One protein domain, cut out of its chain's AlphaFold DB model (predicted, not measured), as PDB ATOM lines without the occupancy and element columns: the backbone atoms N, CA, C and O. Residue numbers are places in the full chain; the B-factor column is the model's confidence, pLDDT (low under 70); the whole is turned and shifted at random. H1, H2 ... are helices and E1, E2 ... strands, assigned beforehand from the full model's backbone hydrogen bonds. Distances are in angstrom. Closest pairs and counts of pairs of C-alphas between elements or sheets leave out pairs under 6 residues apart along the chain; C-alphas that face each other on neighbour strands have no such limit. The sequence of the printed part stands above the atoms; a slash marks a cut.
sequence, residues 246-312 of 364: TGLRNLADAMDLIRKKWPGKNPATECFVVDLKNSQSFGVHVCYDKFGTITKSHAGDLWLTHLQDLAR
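AT A GLANCE: This is residues 246 to 312 of the 364 residues of the protein "BanIM protein" of Symbiodinium pilosum (UniProt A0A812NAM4). With little regular structure, this is one helix, H1, packed over one face of a small two-stranded hairpin, E1 and E2. From the hairpin a long unnamed stretch, residues 289 to 312, loops out and returns, and short antiparallel pairings tie residues 303 to 304 to E1 and to residues 309 to 310. The 67 printed residues hold H1, E1 and E2 in that order, under half in named elements; the class is mixed. The whole is compact, radius of gyration of the C-alphas 11.1 A, spanning 33 by 27 by 18 A.

HOW THE PARTS SIT: H1, residues 246 to 261, has every O i to N i+4 pair within hydrogen-bond range. Its closest C-alphas to E1, residues 272 to 275, are those of Ala 254 and Val 274, 7.1 A apart. To E2, residues 285 to 288, they are those of Ala 254 and Val 286, 6.4 A. The hairpin E1 and E2 is antiparallel at 163 degrees, with N 273 and O 287 2.9 A apart, within hydrogen-bond range.

IN THESE COORDINATES: H1 starts at C-alpha 246 (22.323, 128.006, 78.219) and is 21.3 A long. E1 measures 10.1 A and E2 10.5 A, ending at C-alpha 288 (22.476, 108.859, 86.564).

THE WHOLE: The printed part has no cut, and both links are short. Confidence is under 70 in 15 residues, among them 291 to 297.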
ATOM      1  N   THR A 246      21.163 128.890  78.034       57.91
ATOM      2  CA  THR A 246      22.323 128.006  78.219       57.91
ATOM      3  C   THR A 246      21.894 126.656  78.776       57.91
ATOM      4  O   THR A 246      22.499 125.648  78.441       57.91
ATOM      5  N   GLY A 247      20.793 126.614  79.522       55.62
ATOM      6  CA  GLY A 247      20.176 125.384  79.992       55.62
ATOM      7  C   GLY A 247      19.435 124.573  78.938       55.62
ATOM      8  O   GLY A 247      19.500 123.355  78.996       55.62
ATOM      9  N   LEU A 248      18.792 125.202  77.951       59.00
ATOM     10  CA  LEU A 248      18.209 124.483  76.812       59.00
ATOM     11  C   LEU A 248      19.307 123.841  75.951       59.00
ATOM     12  O   LEU A 248      19.161 122.692  75.534       59.00
ATOM     13  N   ARG A 249      20.445 124.531  75.765       79.50
ATOM     14  CA  ARG A 249      21.649 123.927  75.162       79.50
ATOM     15  C   ARG A 249      22.213 122.808  76.031       79.50
ATOM     16  O   ARG A 249      22.321 121.690  75.549       79.50
ATOM     17  N   ASN A 250      22.457 123.063  77.317       79.56
ATOM     18  CA  ASN A 250      22.954 122.052  78.248       79.56
ATOM     19  C   ASN A 250      22.001 120.841  78.349       79.56
ATOM     20  O   ASN A 250      22.476 119.728  78.520       79.56
ATOM     21  N   LEU A 251      20.680 120.992  78.183       74.94
ATOM     22  CA  LEU A 251      19.744 119.861  78.127       74.94
ATOM     23  C   LEU A 251      19.908 119.049  76.833       74.94
ATOM     24  O   LEU A 251      19.892 117.822  76.882       74.94
ATOM     25  N   ALA A 252      20.097 119.708  75.687       79.88
ATOM     26  CA  ALA A 252      20.395 119.028  74.427       79.88
ATOM     27  C   ALA A 252      21.753 118.301  74.485       79.88
ATOM     28  O   ALA A 252      21.822 117.106  74.192       79.88
ATOM     29  N   ASP A 253      22.796 118.985  74.961       86.00
ATOM     30  CA  ASP A 253      24.136 118.434  75.182       86.00
ATOM     31  C   ASP A 253      24.102 117.273  76.195       86.00
ATOM     32  O   ASP A 253      24.777 116.260  75.999       86.00
ATOM     33  N   ALA A 254      23.269 117.363  77.241       86.81
ATOM     34  CA  ALA A 254      23.027 116.280  78.194       86.81
ATOM     35  C   ALA A 254      22.385 115.065  77.526       86.81
ATOM     36  O   ALA A 254      22.856 113.953  77.739       86.81
ATOM     37  N   MET A 255      21.341 115.242  76.710       85.81
ATOM     38  CA  MET A 255      20.687 114.125  76.012       85.81
ATOM     39  C   MET A 255      21.656 113.420  75.056       85.81
ATOM     40  O   MET A 255      21.668 112.191  74.969       85.81
ATOM     41  N   ASP A 256      22.524 114.180  74.395       87.69
ATOM     42  CA  ASP A 256      23.568 113.642  73.531       87.69
ATOM     43  C   ASP A 256      24.697 112.945  74.303       87.69
ATOM     44  O   ASP A 256      25.175 111.892  73.875       87.69
ATOM     45  N   LEU A 257      25.093 113.476  75.462       89.25
ATOM     46  CA  LEU A 257      26.017 112.811  76.380       89.25
ATOM     47  C   LEU A 257      25.406 111.525  76.960       89.25
ATOM     48  O   LEU A 257      26.106 110.520  77.062       89.25
ATOM     49  N   ILE A 258      24.107 111.523  77.280       90.62
ATOM     50  CA  ILE A 258      23.379 110.356  77.797       90.62
ATOM     51  C   ILE A 258      23.406 109.219  76.774       90.62
ATOM     52  O   ILE A 258      23.866 108.125  77.099       90.62
ATOM     53  N   ARG A 259      23.025 109.501  75.519       88.50
ATOM     54  CA  ARG A 259      23.076 108.543  74.396       88.50
ATOM     55  C   ARG A 259      24.464 107.916  74.214       88.50
ATOM     56  O   ARG A 259      24.559 106.725  73.936       88.50
ATOM     57  N   LYS A 260      25.529 108.714  74.366       90.44
ATOM     58  CA  LYS A 260      26.928 108.290  74.163       90.44
ATOM     59  C   LYS A 260      27.500 107.509  75.353       90.44
ATOM     60  O   LYS A 260      28.274 106.580  75.145       90.44
ATOM     61  N   LYS A 261      27.150 107.885  76.589       91.25
ATOM     62  CA  LYS A 261      27.767 107.371  77.829       91.25
ATOM     63  C   LYS A 261      26.970 106.251  78.508       91.25
ATOM     64  O   LYS A 261      27.568 105.438  79.207       91.25
ATOM     65  N   TRP A 262      25.657 106.179  78.287       91.94
ATOM     66  CA  TRP A 262      24.782 105.133  78.831       91.94
ATOM     67  C   TRP A 262      23.877 104.525  77.736       91.94
ATOM     68  O   TRP A 262      22.652 104.673  77.785       91.94
ATOM     69  N   PRO A 263      24.448 103.845  76.721       87.19
ATOM     70  CA  PRO A 263      23.663 103.185  75.679       87.19
ATOM     71  C   PRO A 263      22.704 102.151  76.290       87.19
ATOM     72  O   PRO A 263      23.090 101.349  77.139       87.19
ATOM     73  N   GLY A 264      21.438 102.179  75.863       89.06
ATOM     74  CA  GLY A 264      20.372 101.321  76.396       89.06
ATOM     75  C   GLY A 264      19.607 101.884  77.601       89.06
ATOM     76  O   GLY A 264      18.676 101.231  78.065       89.06
ATOM     77  N   LYS A 265      19.951 103.082  78.096       90.75
ATOM     78  CA  LYS A 265      19.195 103.793  79.141       90.75
ATOM     79  C   LYS A 265      18.214 104.811  78.559       90.75
ATOM     80  O   LYS A 265      18.498 105.436  77.538       90.75
ATOM     81  N   ASN A 266      17.063 104.989  79.212       88.00
ATOM     82  CA  ASN A 266      15.985 105.863  78.741       88.00
ATOM     83  C   ASN A 266      15.752 107.059  79.687       88.00
ATOM     84  O   ASN A 266      15.095 106.900  80.721       88.00
ATOM     85  N   PRO A 267      16.198 108.280  79.336       84.94
ATOM     86  CA  PRO A 267      16.044 109.446  80.204       84.94
ATOM     87  C   PRO A 267      14.592 109.903  80.405       84.94
ATOM     88  O   PRO A 267      14.338 110.651  81.344       84.94
ATOM     89  N   ALA A 268      13.637 109.448  79.585       79.75
ATOM     90  CA  ALA A 268      12.215 109.742  79.781       79.75
ATOM     91  C   ALA A 268      11.551 108.889  80.883       79.75
ATOM     92  O   ALA A 268      10.433 109.195  81.286       79.75
ATOM     93  N   THR A 269      12.209 107.823  81.358       81.25
ATOM     94  CA  THR A 269      11.677 106.916  82.397       81.25
ATOM     95  C   THR A 269      12.645 106.655  83.549       81.25
ATOM     96  O   THR A 269      12.218 106.186  84.598       81.25
ATOM     97  N   GLU A 270      13.937 106.933  83.376       86.69
ATOM     98  CA  GLU A 270      14.969 106.738  84.397       86.69
ATOM     99  C   GLU A 270      15.529 108.075  84.890       86.69
ATOM    100  O   GLU A 270      15.613 109.050  84.137       86.69
ATOM    101  N   CYS A 271      15.929 108.124  86.161       83.94
ATOM    102  CA  CYS A 271      16.396 109.349  86.796       83.94
ATOM    103  C   CYS A 271      17.808 109.733  86.327       83.94
ATOM    104  O   CYS A 271      18.809 109.304  86.900       83.94
ATOM    105  N   PHE A 272      17.893 110.583  85.302       89.31
ATOM    106  CA  PHE A 272      19.071 111.417  85.091       89.31
ATOM    107  C   PHE A 272      18.847 112.784  85.732       89.31
ATOM    108  O   PHE A 272      17.750 113.352  85.688       89.31
ATOM    109  N   VAL A 273      19.917 113.299  86.324       87.00
ATOM    110  CA  VAL A 273      19.945 114.535  87.099       87.00
ATOM    111  C   VAL A 273      20.951 115.469  86.429       87.00
ATOM    112  O   VAL A 273      22.137 115.140  86.344       87.00
ATOM    113  N   VAL A 274      20.477 116.593  85.884       83.06
ATOM    114  CA  VAL A 274      21.251 117.420  84.934       83.06
ATOM    115  C   VAL A 274      21.557 118.808  85.503       83.06
ATOM    116  O   VAL A 274      20.646 119.549  85.874       83.06
ATOM    117  N   ASP A 275      22.837 119.193  85.518       83.31
ATOM    118  CA  ASP A 275      23.261 120.592  85.639       83.31
ATOM    119  C   ASP A 275      23.116 121.291  84.290       83.31
ATOM    120  O   ASP A 275      23.650 120.839  83.276       83.31
ATOM    121  N   LEU A 276      22.390 122.406  84.291       75.56
ATOM    122  CA  LEU A 276      22.100 123.184  83.097       75.56
ATOM    123  C   LEU A 276      22.533 124.665  83.238       75.56
ATOM    124  O   LEU A 276      22.273 125.455  82.330       75.56
ATOM    125  N   LYS A 277      23.238 125.037  84.323       76.50
ATOM    126  CA  LYS A 277      23.742 126.404  84.617       76.50
ATOM    127  C   LYS A 277      25.238 126.502  84.364       76.50
ATOM    128  O   LYS A 277      25.743 127.602  84.139       76.50
ATOM    129  N   ASN A 278      25.924 125.356  84.380       71.88
ATOM    130  CA  ASN A 278      27.315 125.211  83.993       71.88
ATOM    131  C   ASN A 278      27.631 126.003  82.717       71.88
ATOM    132  O   ASN A 278      26.911 125.947  81.713       71.88
ATOM    133  N   SER A 279      28.732 126.754  82.763       69.56
ATOM    134  CA  SER A 279      29.207 127.530  81.624       69.56
ATOM    135  C   SER A 279      29.927 126.636  80.609       69.56
ATOM    136  O   SER A 279      30.458 125.574  80.937       69.56
ATOM    137  N   GLN A 280      30.026 127.114  79.366       67.44
ATOM    138  CA  GLN A 280      30.690 126.395  78.269       67.44
ATOM    139  C   GLN A 280      32.148 125.993  78.568       67.44
ATOM    140  O   GLN A 280      32.646 125.052  77.962       67.44
ATOM    141  N   SER A 281      32.831 126.668  79.500       70.31
ATOM    142  CA  SER A 281      34.202 126.328  79.910       70.31
ATOM    143  C   SER A 281      34.307 125.094  80.814       70.31
ATOM    144  O   SER A 281      35.407 124.571  80.965       70.31
ATOM    145  N   PHE A 282      33.204 124.651  81.426       69.94
ATOM    146  CA  PHE A 282      33.144 123.447  82.269       69.94
ATOM    147  C   PHE A 282      32.335 122.305  81.633       69.94
ATOM    148  O   PHE A 282      32.498 121.154  82.028       69.94
ATOM    149  N   GLY A 283      31.514 122.607  80.620       73.94
ATOM    150  CA  GLY A 283      30.687 121.622  79.918       73.94
ATOM    151  C   GLY A 283      29.468 121.165  80.727       73.94
ATOM    152  O   GLY A 283      29.287 121.529  81.888       73.94
ATOM    153  N   VAL A 284      28.601 120.370  80.103       81.38
ATOM    154  CA  VAL A 284      27.393 119.853  80.761       81.38
ATOM    155  C   VAL A 284      27.738 118.791  81.812       81.38
ATOM    156  O   VAL A 284      28.556 117.905  81.559       81.38
ATOM    157  N   HIS A 285      27.092 118.847  82.981       84.31
ATOM    158  CA  HIS A 285      27.232 117.820  84.014       84.31
ATOM    159  C   HIS A 285      25.943 117.000  84.156       84.31
ATOM    160  O   HIS A 285      24.857 117.546  84.339       84.31
ATOM    161  N   VAL A 286      26.070 115.673  84.074       86.56
ATOM    162  CA  VAL A 286      24.950 114.720  84.130       86.56
ATOM    163  C   VAL A 286      25.287 113.592  85.095       86.56
ATOM    164  O   VAL A 286      26.288 112.892  84.914       86.56
ATOM    165  N   CYS A 287      24.404 113.367  86.062       85.00
ATOM    166  CA  CYS A 287      24.386 112.169  86.891       85.00
ATOM    167  C   CYS A 287      23.270 111.209  86.455       85.00
ATOM    168  O   CYS A 287      22.248 111.629  85.916       85.00
ATOM    169  N   TYR A 288      23.473 109.919  86.715       86.50
ATOM    170  CA  TYR A 288      22.476 108.859  86.564       86.50
ATOM    171  C   TYR A 288      22.221 108.234  87.936       86.50
ATOM    172  O   TYR A 288      23.183 107.927  88.641       86.50
ATOM    173  N   ASP A 289      20.947 108.097  88.300       78.75
ATOM    174  CA  ASP A 289      20.431 107.524  89.553       78.75
ATOM    175  C   ASP A 289      21.035 108.113  90.848       78.75
ATOM    176  O   ASP A 289      21.048 107.495  91.911       78.75
ATOM    177  N   LYS A 290      21.547 109.348  90.770       74.88
ATOM    178  CA  LYS A 290      22.014 110.124  91.922       74.88
ATOM    179  C   LYS A 290      21.863 111.624  91.694       74.88
ATOM    180  O   LYS A 290      22.026 112.115  90.578       74.88
ATOM    181  N   PHE A 291      21.625 112.341  92.787       69.00
ATOM    182  CA  PHE A 291      21.847 113.782  92.880       69.00
ATOM    183  C   PHE A 291      23.340 114.105  93.013       69.00
ATOM    184  O   PHE A 291      24.189 113.210  93.086       69.00
ATOM    185  N   GLY A 292      23.638 115.402  93.072       66.81
ATOM    186  CA  GLY A 292      24.976 115.925  93.266       66.81
ATOM    187  C   GLY A 292      25.072 117.064  94.290       66.81
ATOM    188  O   GLY A 292      24.087 117.415  94.925       66.81
ATOM    189  N   THR A 293      26.272 117.644  94.414       68.44
ATOM    190  CA  THR A 293      26.678 118.829  95.179       68.44
ATOM    191  C   THR A 293      25.685 119.933  94.911       68.44
ATOM    192  O   THR A 293      25.709 120.598  93.871       68.44
ATOM    193  N   ILE A 294      24.794 120.098  95.871       69.62
ATOM    194  CA  ILE A 294      23.837 121.177  95.910       69.62
ATOM    195  C   ILE A 294      24.623 122.370  96.435       69.62
ATOM    196  O   ILE A 294      24.916 122.440  97.620       69.62
ATOM    197  N   THR A 295      25.030 123.278  95.548       68.25
ATOM    198  CA  THR A 295      25.579 124.574  95.971       68.25
ATOM    199  C   THR A 295      24.435 125.573  96.054       68.25
ATOM    200  O   THR A 295      23.564 125.571  95.185       68.25
ATOM    201  N   LYS A 296      24.425 126.469  97.044       69.56
ATOM    202  CA  LYS A 296      23.378 127.497  97.202       69.56
ATOM    203  C   LYS A 296      23.098 128.290  95.918       69.56
ATOM    204  O   LYS A 296      21.961 128.669  95.662       69.56
ATOM    205  N   SER A 297      24.125 128.548  95.112       69.62
ATOM    206  CA  SER A 297      24.018 129.262  93.832       69.62
ATOM    207  C   SER A 297      23.318 128.475  92.721       69.62
ATOM    208  O   SER A 297      22.875 129.092  91.752       69.62
ATOM    209  N   HIS A 298      23.266 127.146  92.819       71.75
ATOM    210  CA  HIS A 298      22.667 126.242  91.830       71.75
ATOM    211  C   HIS A 298      21.351 125.613  92.361       71.75
ATOM    212  O   HIS A 298      20.465 125.302  91.579       71.75
ATOM    213  N   ALA A 299      21.177 125.498  93.684       69.44
ATOM    214  CA  ALA A 299      20.171 124.700  94.404       69.44
ATOM    215  C   ALA A 299      18.702 124.703  93.913       69.44
ATOM    216  O   ALA A 299      17.979 123.763  94.223       69.44
ATOM    217  N   GLY A 300      18.237 125.734  93.201       66.81
ATOM    218  CA  GLY A 300      16.855 125.824  92.701       66.81
ATOM    219  C   GLY A 300      16.636 125.319  91.271       66.81
ATOM    220  O   GLY A 300      15.497 125.265  90.822       66.81
ATOM    221  N   ASP A 301      17.699 124.987  90.535       75.62
ATOM    222  CA  ASP A 301      17.635 124.932  89.069       75.62
ATOM    223  C   ASP A 301      17.637 123.489  88.474       75.62
ATOM    224  O   ASP A 301      17.630 123.315  87.252       75.62
ATOM    225  N   LEU A 302      17.702 122.435  89.299       81.19
ATOM    226  CA  LEU A 302      18.055 121.064  88.870       81.19
ATOM    227  C   LEU A 302      16.996 120.434  87.968       81.19
ATOM    228  O   LEU A 302      15.835 120.518  88.320       81.19
ATOM    229  N   TRP A 303      17.357 119.688  86.919       79.81
ATOM    230  CA  TRP A 303      16.361 118.963  86.109       79.81
ATOM    231  C   TRP A 303      16.386 117.455  86.331       79.81
ATOM    232  O   TRP A 303      17.447 116.828  86.267       79.81
ATOM    233  N   LEU A 304      15.197 116.881  86.541       80.62
ATOM    234  CA  LEU A 304      14.968 115.449  86.726       80.62
ATOM    235  C   LEU A 304      14.309 114.891  85.461       80.62
ATOM    236  O   LEU A 304      13.110 115.064  85.246       80.62
ATOM    237  N   THR A 305      15.080 114.216  84.600       81.38
ATOM    238  CA  THR A 305      14.641 113.913  83.219       81.38
ATOM    239  C   THR A 305      13.351 113.093  83.142       81.38
ATOM    240  O   THR A 305      12.504 113.379  82.301       81.38
ATOM    241  N   HIS A 306      13.178 112.134  84.053       76.25
ATOM    242  CA  HIS A 306      11.985 111.292  84.169       76.25
ATOM    243  C   HIS A 306      10.719 112.028  84.646       76.25
ATOM    244  O   HIS A 306       9.617 111.568  84.358       76.25
ATOM    245  N   LEU A 307      10.855 113.157  85.354       75.06
ATOM    246  CA  LEU A 307       9.723 114.004  85.756       75.06
ATOM    247  C   LEU A 307       9.441 115.120  84.742       75.06
ATOM    248  O   LEU A 307       8.330 115.639  84.715       75.06
ATOM    249  N   GLN A 308      10.430 115.461  83.908       73.06
ATOM    250  CA  GLN A 308      10.387 116.584  82.960       73.06
ATOM    251  C   GLN A 308      10.092 117.930  83.647       73.06
ATOM    252  O   GLN A 308       9.387 118.777  83.100       73.06
ATOM    253  N   ASP A 309      10.646 118.110  84.849       70.25
ATOM    254  CA  ASP A 309      10.463 119.292  85.692       70.25
ATOM    255  C   ASP A 309      11.737 119.579  86.512       70.25
ATOM    256  O   ASP A 309      12.682 118.775  86.560       70.25
ATOM    257  N   LEU A 310      11.748 120.740  87.166       73.69
ATOM    258  CA  LEU A 310      12.768 121.131  88.125       73.69
ATOM    259  C   LEU A 310      12.626 120.358  89.448       73.69
ATOM    260  O   LEU A 310      11.522 120.129  89.941       73.69
ATOM    261  N   ALA A 311      13.752 119.992  90.065       76.44
ATOM    262  CA  ALA A 311      13.774 119.355  91.376       76.44
ATOM    263  C   ALA A 311      13.210 120.308  92.438       76.44
ATOM    264  O   ALA A 311      13.731 121.400  92.675       76.44
ATOM    265  N   ARG A 312      12.146 119.874  93.109       74.12
ATOM    266  CA  ARG A 312      11.433 120.661  94.118       74.12
ATOM    267  C   ARG A 312      12.278 120.784  95.394       74.12
ATOM    268  O   ARG A 312      13.140 119.932  95.635       74.12
TER     269      ARG A 312